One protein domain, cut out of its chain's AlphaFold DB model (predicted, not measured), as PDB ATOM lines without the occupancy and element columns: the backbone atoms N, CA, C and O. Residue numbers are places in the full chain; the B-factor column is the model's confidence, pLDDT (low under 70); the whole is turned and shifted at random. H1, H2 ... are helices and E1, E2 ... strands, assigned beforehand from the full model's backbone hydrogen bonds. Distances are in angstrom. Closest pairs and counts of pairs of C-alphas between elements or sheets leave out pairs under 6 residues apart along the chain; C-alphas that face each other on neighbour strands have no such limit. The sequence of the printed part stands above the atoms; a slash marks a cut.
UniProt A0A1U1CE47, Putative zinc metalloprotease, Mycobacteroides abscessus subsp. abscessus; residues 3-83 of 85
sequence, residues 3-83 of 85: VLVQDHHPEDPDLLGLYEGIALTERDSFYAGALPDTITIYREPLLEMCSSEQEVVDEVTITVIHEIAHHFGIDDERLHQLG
ATOM      1  N   VAL A   3     117.063 117.357  74.311       91.50
ATOM      2  CA  VAL A   3     116.782 116.708  75.599       91.50
ATOM      3  C   VAL A   3     116.801 117.781  76.679       91.50
ATOM      4  O   VAL A   3     117.778 118.527  76.788       91.50
ATOM      5  N   LEU A   4     115.717 117.882  77.440       94.62
ATOM      6  CA  LEU A   4     115.572 118.792  78.573       94.62
ATOM      7  C   LEU A   4     115.530 117.993  79.873       94.62
ATOM      8  O   LEU A   4     115.158 116.824  79.878       94.62
ATOM      9  N   VAL A   5     115.897 118.635  80.978       96.25
ATOM     10  CA  VAL A   5     115.813 118.043  82.317       96.25
ATOM     11  C   VAL A   5     114.919 118.918  83.180       96.25
ATOM     12  O   VAL A   5     115.126 120.132  83.256       96.25
ATOM     13  N   GLN A   6     113.942 118.295  83.828       96.69
ATOM     14  CA  GLN A   6     113.054 118.904  84.814       96.69
ATOM     15  C   GLN A   6     113.070 118.080  86.104       96.69
ATOM     16  O   GLN A   6     113.646 116.995  86.147       96.69
ATOM     17  N   ASP A   7     112.483 118.613  87.170       97.06
ATOM     18  CA  ASP A   7     112.466 117.936  88.467       97.06
ATOM     19  C   ASP A   7     111.413 116.810  88.464       97.06
ATOM     20  O   ASP A   7     111.786 115.652  88.632       97.06
ATOM     21  N   HIS A   8     110.155 117.122  88.131       96.31
ATOM     22  CA  HIS A   8     109.034 116.176  87.995       96.31
ATOM     23  C   HIS A   8     107.968 116.703  87.015       96.31
ATOM     24  O   HIS A   8     107.917 117.907  86.738       96.31
ATOM     25  N   HIS A   9     107.094 115.824  86.509       95.75
ATOM     26  CA  HIS A   9     105.922 116.226  85.725       95.75
ATOM     27  C   HIS A   9     104.780 116.665  86.667       95.75
ATOM     28  O   HIS A   9     104.527 116.009  87.679       95.75
ATOM     29  N   PRO A  10     104.062 117.768  86.377       94.12
ATOM     30  CA  PRO A  10     103.085 118.349  87.305       94.12
ATOM     31  C   PRO A  10     101.841 117.483  87.554       94.12
ATOM     32  O   PRO A  10     101.202 117.631  88.594       94.12
ATOM     33  N   GLU A  11     101.477 116.617  86.606       95.81
ATOM     34  CA  GLU A  11     100.278 115.764  86.693       95.81
ATOM     35  C   GLU A  11     100.608 114.278  86.892       95.81
ATOM     36  O   GLU A  11      99.713 113.501  87.217       95.81
ATOM     37  N   ASP A  12     101.875 113.891  86.716       95.62
ATOM     38  CA  ASP A  12     102.328 112.497  86.783       95.62
ATOM     39  C   ASP A  12     103.735 112.423  87.404       95.62
ATOM     40  O   ASP A  12     104.734 112.412  86.688       95.62
ATOM     41  N   PRO A  13     103.850 112.466  88.741       92.69
ATOM     42  CA  PRO A  13     105.136 112.606  89.421       92.69
ATOM     43  C   PRO A  13     106.080 111.411  89.217       92.69
ATOM     44  O   PRO A  13     107.282 111.575  89.402       92.69
ATOM     45  N   ASP A  14     105.551 110.253  88.812       94.62
ATOM     46  CA  ASP A  14     106.315 109.022  88.594       94.62
ATOM     47  C   ASP A  14     106.818 108.891  87.139       94.62
ATOM     48  O   ASP A  14     107.548 107.954  86.807       94.62
ATOM     49  N   LEU A  15     106.441 109.821  86.251       95.00
ATOM     50  CA  LEU A  15     106.853 109.820  84.850       95.00
ATOM     51  C   LEU A  15     108.362 110.068  84.729       95.00
ATOM     52  O   LEU A  15     108.871 111.060  85.242       95.00
ATOM     53  N   LEU A  16     109.079 109.204  84.004       94.94
ATOM     54  CA  LEU A  16     110.540 109.300  83.838       94.94
ATOM     55  C   LEU A  16     110.956 110.165  82.649       94.94
ATOM     56  O   LEU A  16     111.963 110.877  82.703       94.94
ATOM     57  N   GLY A  17     110.160 110.127  81.582       93.81
ATOM     58  CA  GLY A  17     110.402 110.877  80.364       93.81
ATOM     59  C   GLY A  17     109.113 111.218  79.628       93.81
ATOM     60  O   GLY A  17     108.089 110.574  79.822       93.81
ATOM     61  N   LEU A  18     109.165 112.263  78.805       93.19
ATOM     62  CA  LEU A  18     108.054 112.672  77.952       93.19
ATOM     63  C   LEU A  18     108.572 113.182  76.607       93.19
ATOM     64  O   LEU A  18     109.321 114.163  76.562       93.19
ATOM     65  N   TYR A  19     108.132 112.560  75.516       90.81
ATOM     66  CA  TYR A  19     108.286 113.093  74.169       90.81
ATOM     67  C   TYR A  19     107.194 114.121  73.826       90.81
ATOM     68  O   TYR A  19     106.002 113.814  73.777       90.81
ATOM     69  N   GLU A  20     107.612 115.333  73.467       86.25
ATOM     70  CA  GLU A  20     106.759 116.411  72.967       86.25
ATOM     71  C   GLU A  20     107.238 116.849  71.577       86.25
ATOM     72  O   GLU A  20     108.310 117.436  71.414       86.25
ATOM     73  N   GLY A  21     106.434 116.588  70.544       72.81
ATOM     74  CA  GLY A  21     106.741 116.982  69.169       72.81
ATOM     75  C   GLY A  21     105.522 117.541  68.444       72.81
ATOM     76  O   GLY A  21     104.404 117.066  68.625       72.81
ATOM     77  N   ILE A  22     105.743 118.541  67.589       60.94
ATOM     78  CA  ILE A  22     104.724 119.044  66.658       60.94
ATOM     79  C   ILE A  22     104.859 118.254  65.355       60.94
ATOM     80  O   ILE A  22     105.942 118.215  64.760       60.94
ATOM     81  N   ALA A  23     103.763 117.646  64.891       53.78
ATOM     82  CA  ALA A  23     103.748 116.861  63.661       53.78
ATOM     83  C   ALA A  23     104.293 117.670  62.468       53.78
ATOM     84  O   ALA A  23     103.901 118.813  62.223       53.78
ATOM     85  N   LEU A  24     105.175 117.047  61.675       51.44
ATOM     86  CA  LEU A  24     105.790 117.640  60.476       51.44
ATOM     87  C   LEU A  24     104.763 118.223  59.486       51.44
ATOM     88  O   LEU A  24     105.087 119.144  58.743       51.44
ATOM     89  N   THR A  25     103.532 117.708  59.481       51.31
ATOM     90  CA  THR A  25     102.430 118.127  58.601       51.31
ATOM     91  C   THR A  25     101.811 119.477  58.963       51.31
ATOM     92  O   THR A  25     101.123 120.056  58.130       51.31
ATOM     93  N   GLU A  26     102.072 120.005  60.160       49.97
ATOM     94  CA  GLU A  26     101.657 121.355  60.577       49.97
ATOM     95  C   GLU A  26     102.764 122.402  60.350       49.97
ATOM     96  O   GLU A  26     102.576 123.583  60.635       49.97
ATOM     97  N   ARG A  27     103.925 121.998  59.801       51.72
ATOM     98  CA  ARG A  27     105.053 122.902  59.500       51.72
ATOM     99  C   ARG A  27     104.877 123.723  58.219       51.72
ATOM    100  O   ARG A  27     105.790 124.473  57.871       51.72
ATOM    101  N   ASP A  28     103.756 123.598  57.510       49.97
ATOM    102  CA  ASP A  28     103.571 124.320  56.253       49.97
ATOM    103  C   ASP A  28     103.102 125.771  56.477       49.97
ATOM    104  O   ASP A  28     102.141 126.056  57.191       49.97
ATOM    105  N   SER A  29     103.787 126.692  55.800       48.03
ATOM    106  CA  SER A  29     103.467 128.110  55.553       48.03
ATOM    107  C   SER A  29     103.677 129.217  56.613       48.03
ATOM    108  O   SER A  29     103.576 130.384  56.232       48.03
ATOM    109  N   PHE A  30     104.121 128.958  57.853       46.50
ATOM    110  CA  PHE A  30     104.572 130.035  58.772       46.50
ATOM    111  C   PHE A  30     105.909 129.708  59.463       46.50
ATOM    112  O   PHE A  30     105.973 129.252  60.602       46.50
ATOM    113  N   TYR A  31     107.020 129.961  58.771       47.78
ATOM    114  CA  TYR A  31     108.364 129.812  59.338       47.78
ATOM    115  C   TYR A  31     108.712 130.969  60.292       47.78
ATOM    116  O   TYR A  31     108.939 132.083  59.829       47.78
ATOM    117  N   ALA A  32     108.788 130.677  61.599       47.75
ATOM    118  CA  ALA A  32     109.813 131.132  62.563       47.75
ATOM    119  C   ALA A  32     109.384 130.789  64.009       47.75
ATOM    120  O   ALA A  32     109.102 131.686  64.798       47.75
ATOM    121  N   GLY A  33     109.276 129.508  64.379       53.78
ATOM    122  CA  GLY A  33     108.895 129.187  65.766       53.78
ATOM    123  C   GLY A  33     108.499 127.752  66.096       53.78
ATOM    124  O   GLY A  33     108.117 127.510  67.234       53.78
ATOM    125  N   ALA A  34     108.579 126.805  65.154       59.47
ATOM    126  CA  ALA A  34     108.377 125.400  65.495       59.47
ATOM    127  C   ALA A  34     109.448 124.986  66.514       59.47
ATOM    128  O   ALA A  34     110.641 124.970  66.191       59.47
ATOM    129  N   LEU A  35     109.015 124.712  67.746       64.88
ATOM    130  CA  LEU A  35     109.894 124.176  68.772       64.88
ATOM    131  C   LEU A  35     110.445 122.836  68.269       64.88
ATOM    132  O   LEU A  35     109.720 122.082  67.607       64.88
ATOM    133  N   PRO A  36     111.739 122.557  68.491       73.00
ATOM    134  CA  PRO A  36     112.275 121.248  68.175       73.00
ATOM    135  C   PRO A  36     111.500 120.193  68.964       73.00
ATOM    136  O   PRO A  36     111.093 120.443  70.097       73.00
ATOM    137  N   ASP A  37     111.365 119.003  68.383       84.62
ATOM    138  CA  ASP A  37     110.936 117.828  69.138       84.62
ATOM    139  C   ASP A  37     111.764 117.731  70.422       84.62
ATOM    140  O   ASP A  37     112.984 117.930  70.391       84.62
ATOM    141  N   THR A  38     111.115 117.505  71.547       90.31
ATOM    142  CA  THR A  38     111.727 117.605  72.865       90.31
ATOM    143  C   THR A  38     111.477 116.315  73.621       90.31
ATOM    144  O   THR A  38     110.360 115.822  73.631       90.31
ATOM    145  N   ILE A  39     112.521 115.771  74.239       93.69
ATOM    146  CA  ILE A  39     112.390 114.727  75.252       93.69
ATOM    147  C   ILE A  39     112.703 115.384  76.586       93.69
ATOM    148  O   ILE A  39     113.828 115.846  76.799       93.69
ATOM    149  N   THR A  40     111.718 115.460  77.465       95.38
ATOM    150  CA  THR A  40     111.914 115.927  78.836       95.38
ATOM    151  C   THR A  40     112.208 114.725  79.716       95.38
ATOM    152  O   THR A  40     111.455 113.766  79.692       95.38
ATOM    153  N   ILE A  41     113.300 114.774  80.477       97.31
ATOM    154  CA  ILE A  41     113.684 113.769  81.471       97.31
ATOM    155  C   ILE A  41     113.413 114.321  82.870       97.31
ATOM    156  O   ILE A  41     113.822 115.447  83.184       97.31
ATOM    157  N   TYR A  42     112.758 113.529  83.716       97.38
ATOM    158  CA  TYR A  42     112.376 113.923  85.071       97.38
ATOM    159  C   TYR A  42     113.354 113.360  86.099       97.38
ATOM    160  O   TYR A  42     113.453 112.156  86.326       97.38
ATOM    161  N   ARG A  43     114.130 114.259  86.706       97.00
ATOM    162  CA  ARG A  43     115.275 113.914  87.550       97.00
ATOM    163  C   ARG A  43     114.863 113.252  88.860       97.00
ATOM    164  O   ARG A  43     115.532 112.318  89.279       97.00
ATOM    165  N   GLU A  44     113.843 113.763  89.538       97.31
ATOM    166  CA  GLU A  44     113.442 113.259  90.856       97.31
ATOM    167  C   GLU A  44     112.983 111.795  90.807       97.31
ATOM    168  O   GLU A  44     113.602 110.996  91.511       97.31
ATOM    169  N   PRO A  45     112.036 111.384  89.938       96.50
ATOM    170  CA  PRO A  45     111.607 109.985  89.898       96.50
ATOM    171  C   PRO A  45     112.730 109.033  89.454       96.50
ATOM    172  O   PRO A  45     112.871 107.941  90.003       96.50
ATOM    173  N   LEU A  46     113.629 109.469  88.559       95.38
ATOM    174  CA  LEU A  46     114.831 108.699  88.214       95.38
ATOM    175  C   LEU A  46     115.763 108.482  89.413       95.38
ATOM    176  O   LEU A  46     116.269 107.379  89.621       95.38
ATOM    177  N   LEU A  47     116.005 109.529  90.207       96.62
ATOM    178  CA  LEU A  47     116.843 109.442  91.405       96.62
ATOM    179  C   LEU A  47     116.184 108.631  92.526       96.62
ATOM    180  O   LEU A  47     116.898 108.056  93.342       96.62
ATOM    181  N   GLU A  48     114.855 108.583  92.584       96.12
ATOM    182  CA  GLU A  48     114.126 107.736  93.533       96.12
ATOM    183  C   GLU A  48     114.204 106.249  93.161       96.12
ATOM    184  O   GLU A  48     114.261 105.396  94.050       96.12
ATOM    185  N   MET A  49     114.254 105.934  91.864       92.81
ATOM    186  CA  MET A  49     114.386 104.562  91.366       92.81
ATOM    187  C   MET A  49     115.822 104.025  91.419       92.81
ATOM    188  O   MET A  49     116.018 102.818  91.575       92.81
ATOM    189  N   CYS A  50     116.823 104.897  91.305       96.44
ATOM    190  CA  CYS A  50     118.226 104.506  91.192       96.44
ATOM    191  C   CYS A  50     118.990 104.659  92.514       96.44
ATOM    192  O   CYS A  50     118.847 105.631  93.250       96.44
ATOM    193  N   SER A  51     119.897 103.726  92.788       95.75
ATOM    194  CA  SER A  51     120.760 103.718  93.976       95.75
ATOM    195  C   SER A  51     122.193 104.188  93.697       95.75
ATOM    196  O   SER A  51     122.997 104.306  94.627       95.75
ATOM    197  N   SER A  52     122.547 104.455  92.435       97.31
ATOM    198  CA  SER A  52     123.872 104.950  92.051       97.31
ATOM    199  C   SER A  52     123.834 105.870  90.830       97.31
ATOM    200  O   SER A  52     122.919 105.811  90.018       97.31
ATOM    201  N   GLU A  53     124.867 106.703  90.670       95.88
ATOM    202  CA  GLU A  53     125.023 107.558  89.482       95.88
ATOM    203  C   GLU A  53     125.062 106.740  88.185       95.88
ATOM    204  O   GLU A  53     124.496 107.158  87.180       95.88
ATOM    205  N   GLN A  54     125.685 105.556  88.212       97.19
ATOM    206  CA  GLN A  54     125.735 104.679  87.046       97.19
ATOM    207  C   GLN A  54     124.340 104.172  86.666       97.19
ATOM    208  O   GLN A  54     123.988 104.220  85.494       97.19
ATOM    209  N   GLU A  55     123.538 103.759  87.651       96.38
ATOM    210  CA  GLU A  55     122.150 103.344  87.414       96.38
ATOM    211  C   GLU A  55     121.321 104.485  86.819       96.38
ATOM    212  O   GLU A  55     120.591 104.264  85.863       96.38
ATOM    213  N   VAL A  56     121.504 105.724  87.293       96.50
ATOM    214  CA  VAL A  56     120.818 106.895  86.717       96.50
ATOM    215  C   VAL A  56     121.208 107.104  85.254       96.50
ATOM    216  O   VAL A  56     120.350 107.385  84.422       96.50
ATOM    217  N   VAL A  57     122.496 106.987  84.917       96.12
ATOM    218  CA  VAL A  57     122.968 107.130  83.529       96.12
ATOM    219  C   VAL A  57     122.362 106.055  82.629       96.12
ATOM    220  O   VAL A  57     121.935 106.363  81.509       96.12
ATOM    221  N   ASP A  58     122.312 104.816  83.109       95.44
ATOM    222  CA  ASP A  58     121.741 103.693  82.371       95.44
ATOM    223  C   ASP A  58     120.228 103.902  82.171       95.44
ATOM    224  O   ASP A  58     119.747 103.839  81.038       95.44
ATOM    225  N   GLU A  59     119.501 104.285  83.221       95.94
ATOM    226  CA  GLU A  59     118.051 104.503  83.182       95.94
ATOM    227  C   GLU A  59     117.654 105.689  82.285       95.94
ATOM    228  O   GLU A  59     116.722 105.597  81.481       95.94
ATOM    229  N   VAL A  60     118.410 106.795  82.328       95.69
ATOM    230  CA  VAL A  60     118.231 107.925  81.396       95.69
ATOM    231  C   VAL A  60     118.431 107.471  79.952       95.69
ATOM    232  O   VAL A  60     117.690 107.888  79.060       95.69
ATOM    233  N   THR A  61     119.426 106.618  79.701       95.12
ATOM    234  CA  THR A  61     119.708 106.109  78.355       95.12
ATOM    235  C   THR A  61     118.553 105.254  77.841       95.12
ATOM    236  O   THR A  61     118.122 105.445  76.702       95.12
ATOM    237  N   ILE A  62     118.029 104.357  78.681       94.19
ATOM    238  CA  ILE A  62     116.870 103.512  78.369       94.19
ATOM    239  C   ILE A  62     115.654 104.386  78.057       94.19
ATOM    240  O   ILE A  62     115.099 104.280  76.964       94.19
ATOM    241  N   THR A  63     115.323 105.323  78.951       93.94
ATOM    242  CA  THR A  63     114.178 106.235  78.800       93.94
ATOM    243  C   THR A  63     114.252 107.011  77.483       93.94
ATOM    244  O   THR A  63     113.305 107.021  76.701       93.94
ATOM    245  N   VAL A  64     115.401 107.620  77.168       93.19
ATOM    246  CA  VAL A  64     115.569 108.371  75.911       93.19
ATOM    247  C   VAL A  64     115.395 107.468  74.687       93.19
ATOM    248  O   VAL A  64     114.803 107.887  73.691       93.19
ATOM    249  N   ILE A  65     115.912 106.239  74.727       92.12
ATOM    250  CA  ILE A  65     115.792 105.299  73.609       92.12
ATOM    251  C   ILE A  65     114.347 104.846  73.423       92.12
ATOM    252  O   ILE A  65     113.913 104.761  72.274       92.12
ATOM    253  N   HIS A  66     113.607 104.601  74.506       90.56
ATOM    254  CA  HIS A  66     112.180 104.271  74.461       90.56
ATOM    255  C   HIS A  66     111.372 105.385  73.801       90.56
ATOM    256  O   HIS A  66     110.700 105.132  72.803       90.56
ATOM    257  N   GLU A  67     111.537 106.628  74.256       89.19
ATOM    258  CA  GLU A  67     110.830 107.788  73.699       89.19
ATOM    259  C   GLU A  67     111.131 107.988  72.200       89.19
ATOM    260  O   GLU A  67     110.233 108.220  71.385       89.19
ATOM    261  N   ILE A  68     112.398 107.835  71.791       88.62
ATOM    262  CA  ILE A  68     112.793 107.904  70.374       88.62
ATOM    263  C   ILE A  68     112.175 106.750  69.580       88.62
ATOM    264  O   ILE A  68     111.664 106.953  68.478       88.62
ATOM    265  N   ALA A  69     112.254 105.528  70.097       87.88
ATOM    266  CA  ALA A  69     111.756 104.339  69.422       87.88
ATOM    267  C   ALA A  69     110.242 104.425  69.197       87.88
ATOM    268  O   ALA A  69     109.789 104.237  68.064       87.88
ATOM    269  N   HIS A  70     109.483 104.806  70.226       86.44
ATOM    270  CA  HIS A  70     108.041 105.026  70.130       86.44
ATOM    271  C   HIS A  70     107.707 106.125  69.124       86.44
ATOM    272  O   HIS A  70     106.812 105.939  68.297       86.44
ATOM    273  N   HIS A  71     108.474 107.223  69.096       83.62
ATOM    274  CA  HIS A  71     108.311 108.265  68.079       83.62
ATOM    275  C   HIS A  71     108.456 107.727  66.642       83.62
ATOM    276  O   HIS A  71     107.730 108.148  65.738       83.62
ATOM    277  N   PHE A  72     109.354 106.762  66.417       85.44
ATOM    278  CA  PHE A  72     109.536 106.102  65.120       85.44
ATOM    279  C   PHE A  72     108.600 104.902  64.882       85.44
ATOM    280  O   PHE A  72     108.712 104.244  63.844       85.44
ATOM    281  N   GLY A  73     107.664 104.623  65.795       85.44
ATOM    282  CA  GLY A  73     106.709 103.517  65.681       85.44
ATOM    283  C   GLY A  73     107.314 102.138  65.963       85.44
ATOM    284  O   GLY A  73     106.816 101.137  65.450       85.44
ATOM    285  N   ILE A  74     108.402 102.086  66.731       88.19
ATOM    286  CA  ILE A  74     108.996 100.851  67.247       88.19
ATOM    287  C   ILE A  74     108.346 100.555  68.600       88.19
ATOM    288  O   ILE A  74     108.253 101.446  69.436       88.19
ATOM    289  N   ASP A  75     107.901  99.319  68.806       87.88
ATOM    290  CA  ASP A  75     107.249  98.881  70.041       87.88
ATOM    291  C   ASP A  75     108.233  98.325  71.086       87.88
ATOM    292  O   ASP A  75     109.401  98.030  70.804       87.88
ATOM    293  N   ASP A  76     107.735  98.150  72.312       86.31
ATOM    294  CA  ASP A  76     108.509  97.620  73.439       86.31
ATOM    295  C   ASP A  76     109.021  96.205  73.178       86.31
ATOM    296  O   ASP A  76     110.126  95.855  73.592       86.31
ATOM    297  N   GLU A  77     108.252  95.371  72.472       86.38
ATOM    298  CA  GLU A  77     108.681  94.012  72.134       86.38
ATOM    299  C   GLU A  77     109.959  94.053  71.289       86.38
ATOM    300  O   GLU A  77     110.914  93.305  71.536       86.38
ATOM    301  N   ARG A  78     110.019  94.965  70.315       81.25
ATOM    302  CA  ARG A  78     111.200  95.146  69.485       81.25
ATOM    303  C   ARG A  78     112.377  95.731  70.262       81.25
ATOM    304  O   ARG A  78     113.511  95.329  69.996       81.25
ATOM    305  N   LEU A  79     112.137  96.632  71.209       87.06
ATOM    306  CA  LEU A  79     113.175  97.199  72.077       87.06
ATOM    307  C   LEU A  79     113.813  96.136  72.981       87.06
ATOM    308  O   LEU A  79     115.041  96.013  73.006       87.06
ATOM    309  N   HIS A  80     113.001  95.281  73.608       85.25
ATOM    310  CA  HIS A  80     113.483  94.146  74.401       85.25
ATOM    311  C   HIS A  80     114.379  93.206  73.580       85.25
ATOM    312  O   HIS A  80     115.435  92.779  74.048       85.25
ATOM    313  N   GLN A  81     114.012  92.912  72.325       82.69
ATOM    314  CA  GLN A  81     114.839  92.089  71.428       82.69
ATOM    315  C   GLN A  81     116.204  92.719  71.105       82.69
ATOM    316  O   GLN A  81     117.141  92.004  70.747       82.69
ATOM    317  N   LEU A  82     116.309  94.046  71.185       81.12
ATOM    318  CA  LEU A  82     117.528  94.808  70.914       81.12
ATOM    319  C   LEU A  82     118.371  95.060  72.176       81.12
ATOM    320  O   LEU A  82     119.456  95.627  72.058       81.12
ATOM    321  N   GLY A  83     117.912  94.601  73.346       83.69
ATOM    322  CA  GLY A  83     118.593  94.775  74.631       83.69
ATOM    323  C   GLY A  83     118.282  96.095  75.339       83.69
ATOM    324  O   GLY A  83     119.055  96.498  76.199       83.69
TER     325      GLY A  83
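Overview. This is residues 3 to 83 of the 85 residues of the protein "Putative zinc metalloprotease" of Mycobacteroides abscessus subsp. abscessus (UniProt A0A1U1CE47). A small sheet of three strands is covered on one face by one long helix, H2, with the short H1 at one end of the sheet and the short H3 beyond H2 on its far side from the sheet. From the other end of the sheet the long loop between E2 and E3 reaches out, and its residues 27 to 33 stick out free. The printed part has 81 residues with three named strands and three named helices, in the order E1 E2 E3 H1 H2 H3; the sheet is mixed, in the order E1, E3, E2, and the class is mixed, helices and strands. The whole is loose, with a radius of gyration of the C-alphas of 14.8 A, and elongated, spanning 49 by 31 by 21 A.

Along the chain. E1, residues 3 to 6, begins at C-alpha 3 (116.782, 116.708, 75.599) and is 10.2 A long. E2 is residues 17 to 20, 9.9 A, and E3 is residues 38 to 42, 12.8 A. H1 is residues 43 to 49, 10.1 A. H2, residues 53 to 71, runs 27.2 A from C-alpha 53 (125.023, 107.558, 89.482) to C-alpha 71 (108.311, 108.265, 68.079). H3, residues 76 to 81, is 8.6 A long and ends at C-alpha 81 (114.839, 92.089, 71.428).

Arrangement. E1 and E3 are parallel neighbours, their directions 35 degrees apart, with N 4 and O 39 at 2.9 A and N 41 and O 4 at 2.8 A, within hydrogen-bond range. E2 and E3 form an antiparallel hairpin at 157 degrees, with N 20 and O 38 at 2.8 A. H2 is on the sheet, making two layers, a helix on one face of a sheet. Its height over the sheet is 9.2 A, and it lies over E3 and E2. It runs along the strands, only just, at 28 degrees to E2 on the local plane. The closest C-alphas of E2 and H2 are those of Tyr 19 and Glu 67, 5.9 A apart. H1 only grazes the sheet, with its residues 43 to 46. H1 touches residues 56 to 60 of H2 alone, closest at the C-alphas of Leu 46 and Val 56, 6.4 A, opposite ways at a steep tilt of 69 degrees, only just short of about perpendicular. H3 is not on the sheet; it only just touches H2, at residues 66 to 69 of H2 alone, with 3 pairs of C-alphas within 8 A, closest those of His 66 and Leu 79, 7.5 A. H3 is apart from H1. In H1, H2 and H3 every O i to N i+4 pair is within hydrogen-bond range.

Size, cuts and confidence. The two C-alphas farthest apart are those of Ser 29 and Ser 51, 48.7 A. The printed part has no cut. The link from E2 to E3, 17 residues, is long. The mean pLDDT of the printed part is 85.0; residues 22 to 35 are under 70.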